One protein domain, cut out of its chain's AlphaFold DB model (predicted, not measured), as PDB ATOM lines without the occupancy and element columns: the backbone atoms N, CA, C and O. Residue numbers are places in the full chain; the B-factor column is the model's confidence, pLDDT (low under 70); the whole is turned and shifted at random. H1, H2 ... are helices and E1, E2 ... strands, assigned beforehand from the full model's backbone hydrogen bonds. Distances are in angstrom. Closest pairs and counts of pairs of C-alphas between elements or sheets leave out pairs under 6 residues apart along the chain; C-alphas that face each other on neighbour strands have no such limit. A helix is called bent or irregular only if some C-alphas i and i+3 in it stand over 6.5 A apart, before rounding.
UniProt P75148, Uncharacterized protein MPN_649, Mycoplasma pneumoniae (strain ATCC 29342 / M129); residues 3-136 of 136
ATOM      1  N   ILE A   3     161.068 210.466 131.523       67.50
ATOM      2  CA  ILE A   3     162.010 209.364 131.274       67.50
ATOM      3  C   ILE A   3     161.289 208.064 131.621       67.50
ATOM      4  O   ILE A   3     160.577 208.011 132.626       67.50
ATOM      5  N   SER A   4     161.439 207.043 130.777       64.79
ATOM      6  CA  SER A   4     160.863 205.718 130.998       64.79
ATOM      7  C   SER A   4     161.954 204.657 131.060       64.79
ATOM      8  O   SER A   4     162.739 204.532 130.121       64.79
ATOM      9  N   LEU A   5     161.965 203.869 132.131       67.03
ATOM     10  CA  LEU A   5     162.791 202.668 132.265       67.03
ATOM     11  C   LEU A   5     161.865 201.456 132.308       67.03
ATOM     12  O   LEU A   5     160.812 201.511 132.941       67.03
ATOM     13  N   SER A   6     162.228 200.364 131.640       68.91
ATOM     14  CA  SER A   6     161.405 199.153 131.633       68.91
ATOM     15  C   SER A   6     162.253 197.895 131.719       68.91
ATOM     16  O   SER A   6     163.347 197.824 131.165       68.91
ATOM     17  N   THR A   7     161.724 196.909 132.432       75.89
ATOM     18  CA  THR A   7     162.203 195.530 132.484       75.89
ATOM     19  C   THR A   7     161.015 194.602 132.226       75.89
ATOM     20  O   THR A   7     159.872 195.053 132.140       75.89
ATOM     21  N   SER A   8     161.247 193.291 132.152       76.59
ATOM     22  CA  SER A   8     160.155 192.310 132.071       76.59
ATOM     23  C   SER A   8     159.229 192.324 133.298       76.59
ATOM     24  O   SER A   8     158.103 191.840 133.210       76.59
ATOM     25  N   LEU A   9     159.681 192.875 134.430       79.12
ATOM     26  CA  LEU A   9     158.944 192.862 135.693       79.12
ATOM     27  C   LEU A   9     158.188 194.162 135.963       79.12
ATOM     28  O   LEU A   9     157.168 194.126 136.646       79.12
ATOM     29  N   PHE A  10     158.664 195.301 135.460       81.92
ATOM     30  CA  PHE A  10     158.044 196.597 135.727       81.92
ATOM     31  C   PHE A  10     158.451 197.674 134.719       81.92
ATOM     32  O   PHE A  10     159.499 197.583 134.076       81.92
ATOM     33  N   SER A  11     157.658 198.741 134.647       88.28
ATOM     34  CA  SER A  11     158.059 200.017 134.053       88.28
ATOM     35  C   SER A  11     158.024 201.138 135.082       88.28
ATOM     36  O   SER A  11     157.221 201.133 136.012       88.28
ATOM     37  N   ILE A  12     158.915 202.106 134.913       88.74
ATOM     38  CA  ILE A  12     158.970 203.332 135.697       88.74
ATOM     39  C   ILE A  12     158.835 204.490 134.728       88.74
ATOM     40  O   ILE A  12     159.663 204.650 133.835       88.74
ATOM     41  N   GLU A  13     157.820 205.317 134.933       91.85
ATOM     42  CA  GLU A  13     157.735 206.637 134.330       91.85
ATOM     43  C   GLU A  13     158.119 207.689 135.365       91.85
ATOM     44  O   GLU A  13     157.585 207.701 136.471       91.85
ATOM     45  N   GLN A  14     159.010 208.599 134.993       90.73
ATOM     46  CA  GLN A  14     159.463 209.689 135.846       90.73
ATOM     47  C   GLN A  14     159.043 211.031 135.256       90.73
ATOM     48  O   GLN A  14     159.212 211.266 134.057       90.73
ATOM     49  N   LYS A  15     158.570 211.946 136.103       92.96
ATOM     50  CA  LYS A  15     158.328 213.351 135.766       92.96
ATOM     51  C   LYS A  15     158.983 214.249 136.807       92.96
ATOM     52  O   LYS A  15     158.775 214.073 137.999       92.96
ATOM     53  N   VAL A  16     159.743 215.240 136.355       92.86
ATOM     54  CA  VAL A  16     160.253 216.302 137.235       92.86
ATOM     55  C   VAL A  16     159.109 217.272 137.539       92.86
ATOM     56  O   VAL A  16     158.534 217.836 136.607       92.86
ATOM     57  N   GLU A  17     158.764 217.430 138.816       94.28
ATOM     58  CA  GLU A  17     157.778 218.415 139.282       94.28
ATOM     59  C   GLU A  17     158.445 219.776 139.468       94.28
ATOM     60  O   GLU A  17     157.986 220.770 138.914       94.28
ATOM     61  N   TYR A  18     159.576 219.797 140.172       94.57
ATOM     62  CA  TYR A  18     160.465 220.949 140.212       94.57
ATOM     63  C   TYR A  18     161.921 220.506 140.339       94.57
ATOM     64  O   TYR A  18     162.226 219.417 140.832       94.57
ATOM     65  N   PHE A  19     162.817 221.383 139.898       94.97
ATOM     66  CA  PHE A  19     164.260 221.239 140.013       94.97
ATOM     67  C   PHE A  19     164.844 222.631 140.219       94.97
ATOM     68  O   PHE A  19     164.855 223.446 139.299       94.97
ATOM     69  N   ASN A  20     165.285 222.906 141.440       94.73
ATOM     70  CA  ASN A  20     165.861 224.182 141.821       94.73
ATOM     71  C   ASN A  20     167.344 223.977 142.072       94.73
ATOM     72  O   ASN A  20     167.724 223.140 142.888       94.73
ATOM     73  N   LEU A  21     168.160 224.755 141.377       93.97
ATOM     74  CA  LEU A  21     169.600 224.787 141.544       93.97
ATOM     75  C   LEU A  21     169.967 226.175 142.050       93.97
ATOM     76  O   LEU A  21     169.610 227.175 141.431       93.97
ATOM     77  N   ASN A  22     170.659 226.226 143.181       92.54
ATOM     78  CA  ASN A  22     171.269 227.440 143.696       92.54
ATOM     79  C   ASN A  22     172.788 227.292 143.597       92.54
ATOM     80  O   ASN A  22     173.344 226.298 144.062       92.54
ATOM     81  N   TYR A  23     173.438 228.262 142.964       90.07
ATOM     82  CA  TYR A  23     174.879 228.290 142.772       90.07
ATOM     83  C   TYR A  23     175.386 229.698 143.052       90.07
ATOM     84  O   TYR A  23     175.012 230.644 142.359       90.07
ATOM     85  N   GLN A  24     176.257 229.814 144.047       87.86
ATOM     86  CA  GLN A  24     177.043 231.021 144.295       87.86
ATOM     87  C   GLN A  24     178.530 230.756 144.054       87.86
ATOM     88  O   GLN A  24     179.234 231.592 143.493       87.86
ATOM     89  N   SER A  25     179.007 229.574 144.446       84.03
ATOM     90  CA  SER A  25     180.373 229.106 144.213       84.03
ATOM     91  C   SER A  25     180.423 227.576 144.259       84.03
ATOM     92  O   SER A  25     179.430 226.925 144.576       84.03
ATOM     93  N   LEU A  26     181.583 226.970 143.993       75.84
ATOM     94  CA  LEU A  26     181.752 225.513 144.126       75.84
ATOM     95  C   LEU A  26     181.605 225.018 145.577       75.84
ATOM     96  O   LEU A  26     181.286 223.852 145.789       75.84
ATOM     97  N   SER A  27     181.786 225.907 146.555       81.98
ATOM     98  CA  SER A  27     181.580 225.635 147.986       81.98
ATOM     99  C   SER A  27     180.177 226.016 148.473       81.98
ATOM    100  O   SER A  27     179.812 225.694 149.597       81.98
ATOM    101  N   ASP A  28     179.389 226.698 147.638       85.55
ATOM    102  CA  ASP A  28     178.010 227.096 147.922       85.55
ATOM    103  C   ASP A  28     177.133 226.782 146.707       85.55
ATOM    104  O   ASP A  28     176.812 227.626 145.860       85.55
ATOM    105  N   PHE A  29     176.828 225.492 146.612       88.20
ATOM    106  CA  PHE A  29     176.013 224.885 145.577       88.20
ATOM    107  C   PHE A  29     174.973 223.976 146.220       88.20
ATOM    108  O   PHE A  29     175.282 223.189 147.119       88.20
ATOM    109  N   SER A  30     173.737 224.031 145.731       93.42
ATOM    110  CA  SER A  30     172.697 223.092 146.131       93.42
ATOM    111  C   SER A  30     171.686 222.812 145.030       93.42
ATOM    112  O   SER A  30     171.397 223.655 144.184       93.42
ATOM    113  N   VAL A  31     171.115 221.615 145.082       94.06
ATOM    114  CA  VAL A  31     169.986 221.178 144.272       94.06
ATOM    115  C   VAL A  31     168.886 220.704 145.206       94.06
ATOM    116  O   VAL A  31     169.127 219.903 146.108       94.06
ATOM    117  N   VAL A  32     167.668 221.171 144.961       96.45
ATOM    118  CA  VAL A  32     166.451 220.629 145.564       96.45
ATOM    119  C   VAL A  32     165.512 220.256 144.433       96.45
ATOM    120  O   VAL A  32     165.164 221.091 143.598       96.45
ATOM    121  N   ALA A  33     165.095 218.999 144.393       96.84
ATOM    122  CA  ALA A  33     164.234 218.487 143.344       96.84
ATOM    123  C   ALA A  33     163.097 217.651 143.921       96.84
ATOM    124  O   ALA A  33     163.245 216.970 144.938       96.84
ATOM    125  N   LYS A  34     161.971 217.668 143.212       96.69
ATOM    126  CA  LYS A  34     160.879 216.725 143.418       96.69
ATOM    127  C   LYS A  34     160.565 216.031 142.110       96.69
ATOM    128  O   LYS A  34     160.340 216.677 141.083       96.69
ATOM    129  N   LEU A  35     160.533 214.707 142.159       95.11
ATOM    130  CA  LEU A  35     160.218 213.857 141.026       95.11
ATOM    131  C   LEU A  35     158.993 213.019 141.358       95.11
ATOM    132  O   LEU A  35     158.928 212.397 142.413       95.11
ATOM    133  N   ASN A  36     158.031 212.983 140.447       94.91
ATOM    134  CA  ASN A  36     156.936 212.034 140.507       94.91
ATOM    135  C   ASN A  36     157.337 210.772 139.740       94.91
ATOM    136  O   ASN A  36     157.809 210.855 138.603       94.91
ATOM    137  N   TYR A  37     157.081 209.619 140.336       91.93
ATOM    138  CA  TYR A  37     157.270 208.312 139.735       91.93
ATOM    139  C   TYR A  37     155.932 207.594 139.613       91.93
ATOM    140  O   TYR A  37     155.145 207.567 140.558       91.93
ATOM    141  N   THR A  38     155.713 206.977 138.459       93.37
ATOM    142  CA  THR A  38     154.666 205.981 138.246       93.37
ATOM    143  C   THR A  38     155.348 204.651 137.984       93.37
ATOM    144  O   THR A  38     156.006 204.482 136.960       93.37
ATOM    145  N   PHE A  39     155.196 203.710 138.902       88.09
ATOM    146  CA  PHE A  39     155.683 202.346 138.764       88.09
ATOM    147  C   PHE A  39     154.532 201.457 138.301       88.09
ATOM    148  O   PHE A  39     153.530 201.349 139.001       88.09
ATOM    149  N   THR A  40     154.653 200.829 137.135       89.33
ATOM    150  CA  THR A  40     153.676 199.837 136.667       89.33
ATOM    151  C   THR A  40     154.267 198.450 136.831       89.33
ATOM    152  O   THR A  40     155.318 198.156 136.264       89.33
ATOM    153  N   TRP A  41     153.595 197.591 137.589       85.29
ATOM    154  CA  TRP A  41     154.051 196.225 137.821       85.29
ATOM    155  C   TRP A  41     153.572 195.275 136.724       85.29
ATOM    156  O   TRP A  41     152.405 195.296 136.346       85.29
ATOM    157  N   TYR A  42     154.446 194.405 136.225       84.59
ATOM    158  CA  TYR A  42     154.122 193.387 135.216       84.59
ATOM    159  C   TYR A  42     154.454 191.959 135.650       84.59
ATOM    160  O   TYR A  42     154.030 191.015 134.975       84.59
ATOM    161  N   GLY A  43     155.193 191.795 136.749       76.61
ATOM    162  CA  GLY A  43     155.502 190.487 137.311       76.61
ATOM    163  C   GLY A  43     154.256 189.756 137.815       76.61
ATOM    164  O   GLY A  43     153.210 190.354 138.074       76.61
ATOM    165  N   ASN A  44     154.369 188.436 137.940       71.01
ATOM    166  CA  ASN A  44     153.265 187.600 138.410       71.01
ATOM    167  C   ASN A  44     153.246 187.448 139.941       71.01
ATOM    168  O   ASN A  44     152.173 187.224 140.481       71.01
ATOM    169  N   ASP A  45     154.382 187.639 140.624       64.09
ATOM    170  CA  ASP A  45     154.510 187.466 142.076       64.09
ATOM    171  C   ASP A  45     155.480 188.479 142.695       64.09
ATOM    172  O   ASP A  45     156.509 188.815 142.105       64.09
ATOM    173  N   PHE A  46     155.179 188.921 143.917       63.18
ATOM    174  CA  PHE A  46     156.072 189.720 144.755       63.18
ATOM    175  C   PHE A  46     156.280 188.969 146.071       63.18
ATOM    176  O   PHE A  46     155.340 188.749 146.832       63.18
ATOM    177  N   SER A  47     157.511 188.545 146.348       57.39
ATOM    178  CA  SER A  47     157.838 187.589 147.418       57.39
ATOM    179  C   SER A  47     157.786 188.157 148.846       57.39
ATOM    180  O   SER A  47     158.247 187.507 149.779       57.39
ATOM    181  N   ILE A  48     157.239 189.362 149.046       57.97
ATOM    182  CA  ILE A  48     157.398 190.136 150.292       57.97
ATOM    183  C   ILE A  48     156.045 190.497 150.940       57.97
ATOM    184  O   ILE A  48     155.902 191.535 151.575       57.97
ATOM    185  N   GLY A  49     155.027 189.644 150.782       60.79
ATOM    186  CA  GLY A  49     153.741 189.769 151.492       60.79
ATOM    187  C   GLY A  49     152.776 190.832 150.948       60.79
ATOM    188  O   GLY A  49     151.641 190.921 151.404       60.79
ATOM    189  N   PHE A  50     153.194 191.598 149.944       65.11
ATOM    190  CA  PHE A  50     152.348 192.513 149.188       65.11
ATOM    191  C   PHE A  50     152.860 192.561 147.753       65.11
ATOM    192  O   PHE A  50     154.016 192.913 147.506       65.11
ATOM    193  N   ALA A  51     151.995 192.175 146.823       68.44
ATOM    194  CA  ALA A  51     152.258 192.216 145.399       68.44
ATOM    195  C   ALA A  51     151.225 193.134 144.747       68.44
ATOM    196  O   ALA A  51     150.030 192.831 144.843       68.44
ATOM    197  N   PRO A  52     151.636 194.230 144.086       73.40
ATOM    198  CA  PRO A  52     150.732 194.914 143.179       73.40
ATOM    199  C   PRO A  52     150.226 193.920 142.127       73.40
ATOM    200  O   PRO A  52     150.947 193.018 141.689       73.40
ATOM    201  N   LYS A  53     148.969 194.057 141.717       81.58
ATOM    202  CA  LYS A  53     148.395 193.261 140.635       81.58
ATOM    203  C   LYS A  53     149.142 193.559 139.341       81.58
ATOM    204  O   LYS A  53     149.650 194.657 139.120       81.58
ATOM    205  N   LYS A  54     149.173 192.591 138.431       85.67
ATOM    206  CA  LYS A  54     149.715 192.817 137.092       85.67
ATOM    207  C   LYS A  54     148.976 193.976 136.408       85.67
ATOM    208  O   LYS A  54     147.752 193.969 136.316       85.67
ATOM    209  N   GLY A  55     149.730 194.958 135.930       86.52
ATOM    210  CA  GLY A  55     149.244 196.207 135.346       86.52
ATOM    211  C   GLY A  55     148.906 197.303 136.363       86.52
ATOM    212  O   GLY A  55     148.584 198.417 135.948       86.52
ATOM    213  N   GLU A  56     148.979 197.027 137.668       87.67
ATOM    214  CA  GLU A  56     148.725 198.022 138.708       87.67
ATOM    215  C   GLU A  56     149.803 199.105 138.696       87.67
ATOM    216  O   GLU A  56     150.993 198.838 138.495       87.67
ATOM    217  N   LYS A  57     149.350 200.345 138.895       90.72
ATOM    218  CA  LYS A  57     150.192 201.534 138.938       90.72
ATOM    219  C   LYS A  57     150.331 202.004 140.374       90.72
ATOM    220  O   LYS A  57     149.328 202.205 141.051       90.72
ATOM    221  N   LEU A  58     151.567 202.225 140.786       89.13
ATOM    222  CA  LEU A  58     151.942 202.798 142.068       89.13
ATOM    223  C   LEU A  58     152.555 204.171 141.831       89.13
ATOM    224  O   LEU A  58     153.317 204.362 140.879       89.13
ATOM    225  N   TYR A  59     152.230 205.125 142.692       93.20
ATOM    226  CA  TYR A  59     152.589 206.520 142.503       93.20
ATOM    227  C   TYR A  59     153.398 207.026 143.685       93.20
ATOM    228  O   TYR A  59     152.966 206.951 144.839       93.20
ATOM    229  N   PHE A  60     154.558 207.598 143.381       92.77
ATOM    230  CA  PHE A  60     155.510 208.037 144.385       92.77
ATOM    231  C   PHE A  60     156.026 209.443 144.110       92.77
ATOM    232  O   PHE A  60     156.219 209.824 142.959       92.77
ATOM    233  N   ASP A  61     156.299 210.188 145.173       95.00
ATOM    234  CA  ASP A  61     157.047 211.438 145.127       95.00
ATOM    235  C   ASP A  61     158.431 211.207 145.750       95.00
ATOM    236  O   ASP A  61     158.536 210.810 146.910       95.00
ATOM    237  N   LEU A  62     159.493 211.446 144.980       94.41
ATOM    238  CA  LEU A  62     160.872 211.499 145.460       94.41
ATOM    239  C   LEU A  62     161.247 212.955 145.702       94.41
ATOM    240  O   LEU A  62     161.286 213.756 144.769       94.41
ATOM    241  N   PHE A  63     161.571 213.274 146.942       96.27
ATOM    242  CA  PHE A  63     162.201 214.522 147.333       96.27
ATOM    243  C   PHE A  63     163.698 214.278 147.397       96.27
ATOM    244  O   PHE A  63     164.132 213.346 148.068       96.27
ATOM    245  N   PHE A  64     164.475 215.099 146.706       95.66
ATOM    246  CA  PHE A  64     165.923 214.983 146.635       95.66
ATOM    247  C   PHE A  64     166.556 216.318 147.005       95.66
ATOM    248  O   PHE A  64     166.150 217.365 146.501       95.66
ATOM    249  N   THR A  65     167.551 216.274 147.881       96.24
ATOM    250  CA  THR A  65     168.400 217.412 148.217       96.24
ATOM    251  C   THR A  65     169.854 217.004 148.068       96.24
ATOM    252  O   THR A  65     170.260 215.943 148.530       96.24
ATOM    253  N   PHE A  66     170.643 217.870 147.455       93.92
ATOM    254  CA  PHE A  66     172.082 217.720 147.303       93.92
ATOM    255  C   PHE A  66     172.734 219.063 147.577       93.92
ATOM    256  O   PHE A  66     172.245 220.087 147.104       93.92
ATOM    257  N   LYS A  67     173.812 219.081 148.351       94.44
ATOM    258  CA  LYS A  67     174.525 220.302 148.724       94.44
ATOM    259  C   LYS A  67     176.020 220.044 148.731       94.44
ATOM    260  O   LYS A  67     176.443 218.972 149.157       94.44
ATOM    261  N   ALA A  68     176.803 221.027 148.301       91.82
ATOM    262  CA  ALA A  68     178.236 221.031 148.565       91.82
ATOM    263  C   ALA A  68     178.478 221.007 150.081       91.82
ATOM    264  O   ALA A  68     177.723 221.616 150.848       91.82
ATOM    265  N   SER A  69     179.502 220.278 150.515       90.65
ATOM    266  CA  SER A  69     179.887 220.253 151.921       90.65
ATOM    267  C   SER A  69     180.568 221.568 152.309       90.65
ATOM    268  O   SER A  69     181.574 221.929 151.695       90.65
ATOM    269  N   PRO A  70     180.092 222.274 153.351       84.15
ATOM    270  CA  PRO A  70     180.762 223.474 153.840       84.15
ATOM    271  C   PRO A  70     182.084 223.158 154.557       84.15
ATOM    272  O   PRO A  70     182.936 224.036 154.673       84.15
ATOM    273  N   ASN A  71     182.265 221.921 155.035       88.55
ATOM    274  CA  ASN A  71     183.460 221.501 155.774       88.55
ATOM    275  C   ASN A  71     184.631 221.161 154.844       88.55
ATOM    276  O   ASN A  71     185.787 221.266 155.246       88.55
ATOM    277  N   HIS A  72     184.325 220.779 153.604       89.25
ATOM    278  CA  HIS A  72     185.300 220.414 152.582       89.25
ATOM    279  C   HIS A  72     185.010 221.207 151.300       89.25
ATOM    280  O   HIS A  72     184.508 220.647 150.319       89.25
ATOM    281  N   PRO A  73     185.280 222.526 151.319       85.23
ATOM    282  CA  PRO A  73     185.084 223.381 150.161       85.23
ATOM    283  C   PRO A  73     185.916 222.878 148.984       85.23
ATOM    284  O   PRO A  73     187.006 222.331 149.147       85.23
ATOM    285  N   PHE A  74     185.405 223.093 147.780       85.97
ATOM    286  CA  PHE A  74     186.116 222.671 146.587       85.97
ATOM    287  C   PHE A  74     187.335 223.564 146.322       85.97
ATOM    288  O   PHE A  74     187.225 224.789 146.272       85.97
ATOM    289  N   ALA A  75     188.487 222.940 146.110       87.58
ATOM    290  CA  ALA A  75     189.784 223.569 145.919       87.58
ATOM    291  C   ALA A  75     190.608 222.843 144.836       87.58
ATOM    292  O   ALA A  75     190.228 221.798 144.310       87.58
ATOM    293  N   ALA A  76     191.768 223.399 144.475       86.12
ATOM    294  CA  ALA A  76     192.629 222.820 143.438       86.12
ATOM    295  C   ALA A  76     193.150 221.413 143.803       86.12
ATOM    296  O   ALA A  76     193.313 220.562 142.934       86.12
ATOM    297  N   GLU A  77     193.360 221.141 145.090       89.22
ATOM    298  CA  GLU A  77     193.810 219.837 145.597       89.22
ATOM    299  C   GLU A  77     192.794 218.700 145.403       89.22
ATOM    300  O   GLU A  77     193.157 217.522 145.499       89.22
ATOM    301  N   ASN A  78     191.535 219.033 145.107       89.45
ATOM    302  CA  ASN A  78     190.490 218.068 144.783       89.45
ATOM    303  C   ASN A  78     190.695 217.411 143.413       89.45
ATOM    304  O   ASN A  78     190.172 216.321 143.179       89.45
ATOM    305  N   PHE A  79     191.456 218.039 142.514       89.94
ATOM    306  CA  PHE A  79     191.804 217.459 141.222       89.94
ATOM    307  C   PHE A  79     192.935 216.445 141.407       89.94
ATOM    308  O   PHE A  79     194.040 216.796 141.822       89.94
ATOM    309  N   LYS A  80     192.659 215.176 141.096       89.47
ATOM    310  CA  LYS A  80     193.625 214.074 141.160       89.47
ATOM    311  C   LYS A  80     193.988 213.639 139.732       89.47
ATOM    312  O   LYS A  80     193.341 212.735 139.197       89.47
ATOM    313  N   PRO A  81     194.979 214.290 139.089       81.63
ATOM    314  CA  PRO A  81     195.308 214.037 137.684       81.63
ATOM    315  C   PRO A  81     195.752 212.590 137.442       81.63
ATOM    316  O   PRO A  81     195.321 211.985 136.467       81.63
ATOM    317  N   ASP A  82     196.521 212.009 138.366       87.51
ATOM    318  CA  ASP A  82     197.057 210.649 138.224       87.51
ATOM    319  C   ASP A  82     195.985 209.550 138.316       87.51
ATOM    320  O   ASP A  82     196.232 208.410 137.928       87.51
ATOM    321  N   SER A  83     194.798 209.867 138.842       85.63
ATOM    322  CA  SER A  83     193.712 208.901 139.045       85.63
ATOM    323  C   SER A  83     192.444 209.224 138.258       85.63
ATOM    324  O   SER A  83     191.415 208.611 138.532       85.63
ATOM    325  N   GLU A  84     192.478 210.217 137.361       85.62
ATOM    326  CA  GLU A  84     191.300 210.702 136.622       85.62
ATOM    327  C   GLU A  84     190.085 210.925 137.545       85.62
ATOM    328  O   GLU A  84     188.958 210.495 137.279       85.62
ATOM    329  N   ALA A  85     190.326 211.554 138.698       89.41
ATOM    330  CA  ALA A  85     189.299 211.772 139.705       89.41
ATOM    331  C   ALA A  85     189.229 213.234 140.137       89.41
ATOM    332  O   ALA A  85     190.229 213.952 140.183       89.41
ATOM    333  N   ILE A  86     188.018 213.660 140.476       90.41
ATOM    334  CA  ILE A  86     187.748 214.960 141.082       90.41
ATOM    335  C   ILE A  86     186.976 214.688 142.367       90.41
ATOM    336  O   ILE A  86     185.800 214.328 142.317       90.41
ATOM    337  N   ASP A  87     187.650 214.838 143.504       91.67
ATOM    338  CA  ASP A  87     187.052 214.629 144.820       91.67
ATOM    339  C   ASP A  87     186.078 215.773 145.127       91.67
ATOM    340  O   ASP A  87     186.490 216.914 145.321       91.67
ATOM    341  N   PHE A  88     184.782 215.488 145.205       90.94
ATOM    342  CA  PHE A  88     183.761 216.483 145.527       90.94
ATOM    343  C   PHE A  88     182.968 216.026 146.749       90.94
ATOM    344  O   PHE A  88     182.381 214.946 146.742       90.94
ATOM    345  N   TYR A  89     182.984 216.823 147.814       93.17
ATOM    346  CA  TYR A  89     182.334 216.481 149.078       93.17
ATOM    347  C   TYR A  89     180.936 217.072 149.134       93.17
ATOM    348  O   TYR A  89     180.734 218.258 148.863       93.17
ATOM    349  N   VAL A  90     179.959 216.231 149.463       92.46
ATOM    350  CA  VAL A  90     178.544 216.563 149.336       92.46
ATOM    351  C   VAL A  90     177.729 215.988 150.480       92.46
ATOM    352  O   VAL A  90     177.932 214.854 150.905       92.46
ATOM    353  N   SER A  91     176.737 216.744 150.926       94.39
ATOM    354  CA  SER A  91     175.614 216.188 151.673       94.39
ATOM    355  C   SER A  91     174.494 215.886 150.692       94.39
ATOM    356  O   SER A  91     174.125 216.740 149.881       94.39
ATOM    357  N   PHE A  92     173.911 214.695 150.771       92.91
ATOM    358  CA  PHE A  92     172.705 214.394 150.017       92.91
ATOM    359  C   PHE A  92     171.685 213.669 150.873       92.91
ATOM    360  O   PHE A  92     172.000 212.824 151.709       92.91
ATOM    361  N   SER A  93     170.428 213.993 150.627       94.96
ATOM    362  CA  SER A  93     169.310 213.303 151.227       94.96
ATOM    363  C   SER A  93     168.234 213.070 150.195       94.96
ATOM    364  O   SER A  93     168.057 213.828 149.236       94.96
ATOM    365  N   TRP A  94     167.500 211.992 150.394       94.76
ATOM    366  CA  TRP A  94     166.296 211.761 149.639       94.76
ATOM    367  C   TRP A  94     165.229 211.110 150.494       94.76
ATOM    368  O   TRP A  94     165.509 210.455 151.499       94.76
ATOM    369  N   ARG A  95     163.983 211.316 150.086       93.79
ATOM    370  CA  ARG A  95     162.809 210.724 150.708       93.79
ATOM    371  C   ARG A  95     161.799 210.358 149.639       93.79
ATOM    372  O   ARG A  95     161.459 211.197 148.813       93.79
ATOM    373  N   LEU A  96     161.304 209.134 149.686       91.75
ATOM    374  CA  LEU A  96     160.283 208.605 148.800       91.75
ATOM    375  C   LEU A  96     158.962 208.478 149.566       91.75
ATOM    376  O   LEU A  96     158.917 207.959 150.684       91.75
ATOM    377  N   GLU A  97     157.879 208.978 148.981       91.89
ATOM    378  CA  GLU A  97     156.553 208.985 149.597       91.89
ATOM    379  C   GLU A  97     155.504 208.422 148.644       91.89
ATOM    380  O   GLU A  97     155.407 208.854 147.499       91.89
ATOM    381  N   GLY A  98     154.692 207.476 149.118       91.38
ATOM    382  CA  GLY A  98     153.525 207.003 148.375       91.38
ATOM    383  C   GLY A  98     152.434 208.075 148.317       91.38
ATOM    384  O   GLY A  98     152.090 208.670 149.342       91.38
ATOM    385  N   LYS A  99     151.872 208.310 147.130       91.84
ATOM    386  CA  LYS A  99     150.825 209.328 146.920       91.84
ATOM    387  C   LYS A  99     149.431 208.839 147.297       91.84
ATOM    388  O   LYS A  99     148.582 209.643 147.668       91.84
ATOM    389  N   ASP A 100     149.211 207.530 147.246       89.27
ATOM    390  CA  ASP A 100     147.966 206.865 147.624       89.27
ATOM    391  C   ASP A 100     148.200 205.775 148.679       89.27
ATOM    392  O   ASP A 100     149.332 205.499 149.083       89.27
ATOM    393  N   GLU A 101     147.114 205.185 149.176       84.26
ATOM    394  CA  GLU A 101     147.154 204.176 150.236       84.26
ATOM    395  C   GLU A 101     147.957 202.930 149.831       84.26
ATOM    396  O   GLU A 101     148.742 202.413 150.625       84.26
ATOM    397  N   VAL A 102     147.809 202.481 148.583       82.37
ATOM    398  CA  VAL A 102     148.481 201.291 148.041       82.37
ATOM    399  C   VAL A 102     149.996 201.514 147.985       82.37
ATOM    400  O   VAL A 102     150.779 200.698 148.469       82.37
ATOM    401  N   SER A 103     150.413 202.669 147.472       86.53
ATOM    402  CA  SER A 103     151.815 203.065 147.355       86.53
ATOM    403  C   SER A 103     152.444 203.324 148.728       86.53
ATOM    404  O   SER A 103     153.616 203.020 148.938       86.53
ATOM    405  N   LYS A 104     151.684 203.848 149.699       86.06
ATOM    406  CA  LYS A 104     152.158 204.021 151.085       86.06
ATOM    407  C   LYS A 104     152.417 202.680 151.769       86.06
ATOM    408  O   LYS A 104     153.491 202.513 152.346       86.06
ATOM    409  N   LYS A 105     151.488 201.724 151.638       80.33
ATOM    410  CA  LYS A 105     151.615 200.367 152.201       80.33
ATOM    411  C   LYS A 105     152.865 199.641 151.713       80.33
ATOM    412  O   LYS A 105     153.463 198.886 152.472       80.33
ATOM    413  N   LEU A 106     153.327 199.917 150.491       77.92
ATOM    414  CA  LEU A 106     154.560 199.317 149.980       77.92
ATOM    415  C   LEU A 106     155.795 199.657 150.842       77.92
ATOM    416  O   LEU A 106     156.646 198.792 151.025       77.92
ATOM    417  N   PHE A 107     155.888 200.859 151.425       72.94
ATOM    418  CA  PHE A 107     156.999 201.220 152.328       72.94
ATOM    419  C   PHE A 107     156.832 200.736 153.765       72.94
ATOM    420  O   PHE A 107     157.807 200.743 154.517       72.94
ATOM    421  N   GLU A 108     155.626 200.331 154.162       71.36
ATOM    422  CA  GLU A 108     155.399 199.692 155.464       71.36
ATOM    423  C   GLU A 108     156.029 198.291 155.501       71.36
ATOM    424  O   GLU A 108     156.378 197.784 156.568       71.36
ATOM    425  N   LEU A 109     156.275 197.695 154.329       70.22
ATOM    426  CA  LEU A 109     157.072 196.484 154.191       70.22
ATOM    427  C   LEU A 109     158.545 196.813 154.449       70.22
ATOM    428  O   LEU A 109     159.168 197.611 153.740       70.22
ATOM    429  N   SER A 110     159.126 196.153 155.451       59.06
ATOM    430  CA  SER A 110     160.470 196.424 155.984       59.06
ATOM    431  C   SER A 110     161.582 196.512 154.930       59.06
ATOM    432  O   SER A 110     162.543 197.267 155.102       59.06
ATOM    433  N   VAL A 111     161.452 195.774 153.823       64.11
ATOM    434  CA  VAL A 111     162.441 195.749 152.738       64.11
ATOM    435  C   VAL A 111     162.523 197.099 152.022       64.11
ATOM    436  O   VAL A 111     163.628 197.568 151.750       64.11
ATOM    437  N   PHE A 112     161.387 197.762 151.793       67.56
ATOM    438  CA  PHE A 112     161.346 199.096 151.187       67.56
ATOM    439  C   PHE A 112     161.424 200.216 152.215       67.56
ATOM    440  O   PHE A 112     161.866 201.306 151.869       67.56
ATOM    441  N   GLY A 113     161.072 199.959 153.478       70.83
ATOM    442  CA  GLY A 113     161.158 200.958 154.546       70.83
ATOM    443  C   GLY A 113     162.551 201.588 154.677       70.83
ATOM    444  O   GLY A 113     162.665 202.800 154.846       70.83
ATOM    445  N   ARG A 114     163.625 200.800 154.498       70.68
ATOM    446  CA  ARG A 114     165.011 201.318 154.476       70.68
ATOM    447  C   ARG A 114     165.315 202.189 153.261       70.68
ATOM    448  O   ARG A 114     166.137 203.088 153.345       70.68
ATOM    449  N   ALA A 115     164.636 201.929 152.153       73.48
ATOM    450  CA  ALA A 115     164.693 202.733 150.945       73.48
ATOM    451  C   ALA A 115     163.584 203.802 150.928       73.48
ATOM    452  O   ALA A 115     163.171 204.245 149.863       73.48
ATOM    453  N   ARG A 116     163.051 204.207 152.087       84.57
ATOM    454  CA  ARG A 116     162.099 205.318 152.162       84.57
ATOM    455  C   ARG A 116     162.812 206.649 152.316       84.57
ATOM    456  O   ARG A 116     162.372 207.643 151.752       84.57
ATOM    457  N   ALA A 117     163.868 206.685 153.113       89.82
ATOM    458  CA  ALA A 117     164.644 207.885 153.339       89.82
ATOM    459  C   ALA A 117     166.109 207.519 153.514       89.82
ATOM    460  O   ALA A 117     166.444 206.506 154.125       89.82
ATOM    461  N   PHE A 118     166.967 208.375 152.995       90.80
ATOM    462  CA  PHE A 118     168.402 208.263 153.144       90.80
ATOM    463  C   PHE A 118     168.961 209.658 153.341       90.80
ATOM    464  O   PHE A 118     168.511 210.615 152.709       90.80
ATOM    465  N   GLN A 119     169.960 209.759 154.196       92.90
ATOM    466  CA  GLN A 119     170.734 210.965 154.372       92.90
ATOM    467  C   GLN A 119     172.175 210.547 154.589       92.90
ATOM    468  O   GLN A 119     172.455 209.629 155.359       92.90
ATOM    469  N   ILE A 120     173.072 211.237 153.907       93.03
ATOM    470  CA  ILE A 120     174.485 211.199 154.209       93.03
ATOM    471  C   ILE A 120     175.012 212.617 154.163       93.03
ATOM    472  O   ILE A 120     174.618 213.424 153.316       93.03
ATOM    473  N   ASP A 121     175.906 212.892 155.091       91.67
ATOM    474  CA  ASP A 121     176.561 214.171 155.201       91.67
ATOM    475  C   ASP A 121     178.031 214.012 154.844       91.67
ATOM    476  O   ASP A 121     178.649 212.999 155.173       91.67
ATOM    477  N   ASP A 122     178.562 215.017 154.149       90.92
ATOM    478  CA  ASP A 122     179.991 215.135 153.864       90.92
ATOM    479  C   ASP A 122     180.609 213.926 153.129       90.92
ATOM    480  O   ASP A 122     181.747 213.515 153.357       90.92
ATOM    481  N   TYR A 123     179.832 213.323 152.231       92.41
ATOM    482  CA  TYR A 123     180.244 212.172 151.444       92.41
ATOM    483  C   TYR A 123     181.088 212.592 150.244       92.41
ATOM    484  O   TYR A 123     180.719 213.491 149.489       92.41
ATOM    485  N   LYS A 124     182.197 211.891 150.017       91.46
ATOM    486  CA  LYS A 124     183.083 212.141 148.882       91.46
ATOM    487  C   LYS A 124     182.617 211.387 147.638       91.46
ATOM    488  O   LYS A 124     182.606 210.156 147.629       91.46
ATOM    489  N   ILE A 125     182.299 212.113 146.571       90.32
ATOM    490  CA  ILE A 125     182.019 211.552 145.243       90.32
ATOM    491  C   ILE A 125     183.164 211.853 144.274       90.32
ATOM    492  O   ILE A 125     183.821 212.884 144.386       90.32
ATOM    493  N   ASN A 126     183.367 210.978 143.284       90.48
ATOM    494  CA  ASN A 126     184.207 211.297 142.132       90.48
ATOM    495  C   ASN A 126     183.362 212.021 141.073       90.48
ATOM    496  O   ASN A 126     182.648 211.380 140.301       90.48
ATOM    497  N   LEU A 127     183.445 213.352 141.026       85.78
ATOM    498  CA  LEU A 127     182.674 214.172 140.088       85.78
ATOM    499  C   LEU A 127     183.032 213.882 138.622       85.78
ATOM    500  O   LEU A 127     182.173 214.001 137.748       85.78
ATOM    501  N   PHE A 128     184.265 213.443 138.344       84.33
ATOM    502  CA  PHE A 128     184.713 213.141 136.983       84.33
ATOM    503  C   PHE A 128     183.856 212.058 136.318       84.33
ATOM    504  O   PHE A 128     183.415 212.232 135.183       84.33
ATOM    505  N   SER A 129     183.526 210.982 137.042       81.43
ATOM    506  CA  SER A 129     182.683 209.898 136.517       81.43
ATOM    507  C   SER A 129     181.295 210.390 136.086       81.43
ATOM    508  O   SER A 129     180.763 209.931 135.075       81.43
ATOM    509  N   TYR A 130     180.725 211.357 136.810       76.36
ATOM    510  CA  TYR A 130     179.440 211.962 136.458       76.36
ATOM    511  C   TYR A 130     179.552 212.886 135.241       76.36
ATOM    512  O   TYR A 130     178.684 212.851 134.374       76.36
ATOM    513  N   LEU A 131     180.629 213.672 135.132       76.71
ATOM    514  CA  LEU A 131     180.872 214.528 133.965       76.71
ATOM    515  C   LEU A 131     181.033 213.702 132.681       76.71
ATOM    516  O   LEU A 131     180.426 214.032 131.664       76.71
ATOM    517  N   VAL A 132     181.780 212.594 132.739       76.60
ATOM    518  CA  VAL A 132     181.939 211.672 131.601       76.60
ATOM    519  C   VAL A 132     180.593 211.084 131.162       76.60
ATOM    520  O   VAL A 132     180.370 210.935 129.964       76.60
ATOM    521  N   TYR A 133     179.689 210.779 132.098       75.46
ATOM    522  CA  TYR A 133     178.346 210.283 131.781       75.46
ATOM    523  C   TYR A 133     177.451 211.342 131.116       75.46
ATOM    524  O   TYR A 133     176.642 210.991 130.271       75.46
ATOM    525  N   VAL A 134     177.579 212.621 131.485       70.11
ATOM    526  CA  VAL A 134     176.749 213.711 130.929       70.11
ATOM    527  C   VAL A 134     177.228 214.170 129.545       70.11
ATOM    528  O   VAL A 134     176.426 214.665 128.759       70.11
ATOM    529  N   ILE A 135     178.526 214.044 129.252       70.55
ATOM    530  CA  ILE A 135     179.115 214.451 127.961       70.55
ATOM    531  C   ILE A 135     178.935 213.370 126.877       70.55
ATOM    532  O   ILE A 135     179.002 213.683 125.688       70.55
ATOM    533  N   ARG A 136     178.730 212.112 127.277       60.84
ATOM    534  CA  ARG A 136     178.465 210.984 126.372       60.84
ATOM    535  C   ARG A 136     176.980 210.850 126.058       60.84
ATOM    536  O   ARG A 136     176.690 210.477 124.902       60.84
TER     537      ARG A 136
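Overview. This is residues 3 to 136 of the 136 residues of the protein "Uncharacterized protein MPN_649" of Mycoplasma pneumoniae (strain ATCC 29342 / M129) (UniProt P75148). The model is one long, twisted wall of six antiparallel strands, bent like a shallow trough: at one end E1 and the first part of E2 rise from it, and at the other end the bent ends of E5 and E6 rise to the same side, with H3 following E6. Small helices H1 and H2 lie near the end of the sheet away from H3. The printed part has 134 residues with six named strands and three named helices, in the order E1 E2 E3 E4 E5 H1 H2 E6 H3; the sheet's order is E1 - E2 - E3 - E4 - E5 - E6, and the class is mixed, helices and strands. The whole is loose, with a radius of gyration of the C-alphas of 18.3 A, and only just elongated, spanning 53 by 27 by 26 A.

Along the chain. Find C-alpha 3 at (162.010, 209.364, 131.274), where E1, residues 3 to 6, begins. E2, residues 10 to 25, runs 40.3 A to C-alpha 25 at (180.373, 229.106, 144.213), and E3, residues 28 to 41, runs 40.4 A. E4 is residues 57 to 68, 35.5 A; E5 is residues 85 to 98, 37.1 A; E6 is residues 117 to 126, 22.8 A. H1 is residues 101 to 108, 10.7 A, H2 is residues 110 to 113, and H3, residues 127 to 135, runs 12.6 A to C-alpha 135 at (179.115, 214.451, 127.961).

Arrangement. Start with E1 to E5, a meander, each strand the antiparallel neighbour of the one before. In the hairpin of E1 and E2, look at N 5 and O 12, 3.0 A apart; in that of E2 and E3, at N 20 and O 32, 2.8 A. In the hairpin of E3 and E4, N 35 and O 62 are 2.9 A apart; in that of E4 and E5, N 65 and O 93 are 2.8 A apart. E6 is an edge strand antiparallel to E5, with N 92 and O 120 at 2.9 A. E2 bends by 58 degrees at residue 17, E5 by 67 degrees at residue 89 and E6 by 84 degrees at residue 122. H1 is on the sheet at a height of 5.2 A and stands up from it; its closest C-alpha pair with E5 is Gly 98 and Lys 104, 4.3 A. H2 is not on the sheet and is close but not clearly touching H1, the C-alphas of Phe 107 and Gly 113 being 4.7 A apart. H3 only grazes the sheet with residues 127 to 131; the C-alphas of Ile 86 and Leu 127 are its closest to E5, 5.2 A. Each O i to N i+4 pair of H3 is within hydrogen-bond range; H1 has 2 of 4, and H2 is too short for one.

Size, cuts and confidence. The C-alphas farthest apart are those of Lys 53 and Ala 76, 53.3 A. The links E3 to E4 and E4 to E5 are long, and residues 79 to 80 pair with residues 85 to 86 of E5, antiparallel. The printed part has no cut. Its mean pLDDT is 84.7, and residues 3 to 6, 45 to 51, 110 to 112 and 136 are under 70.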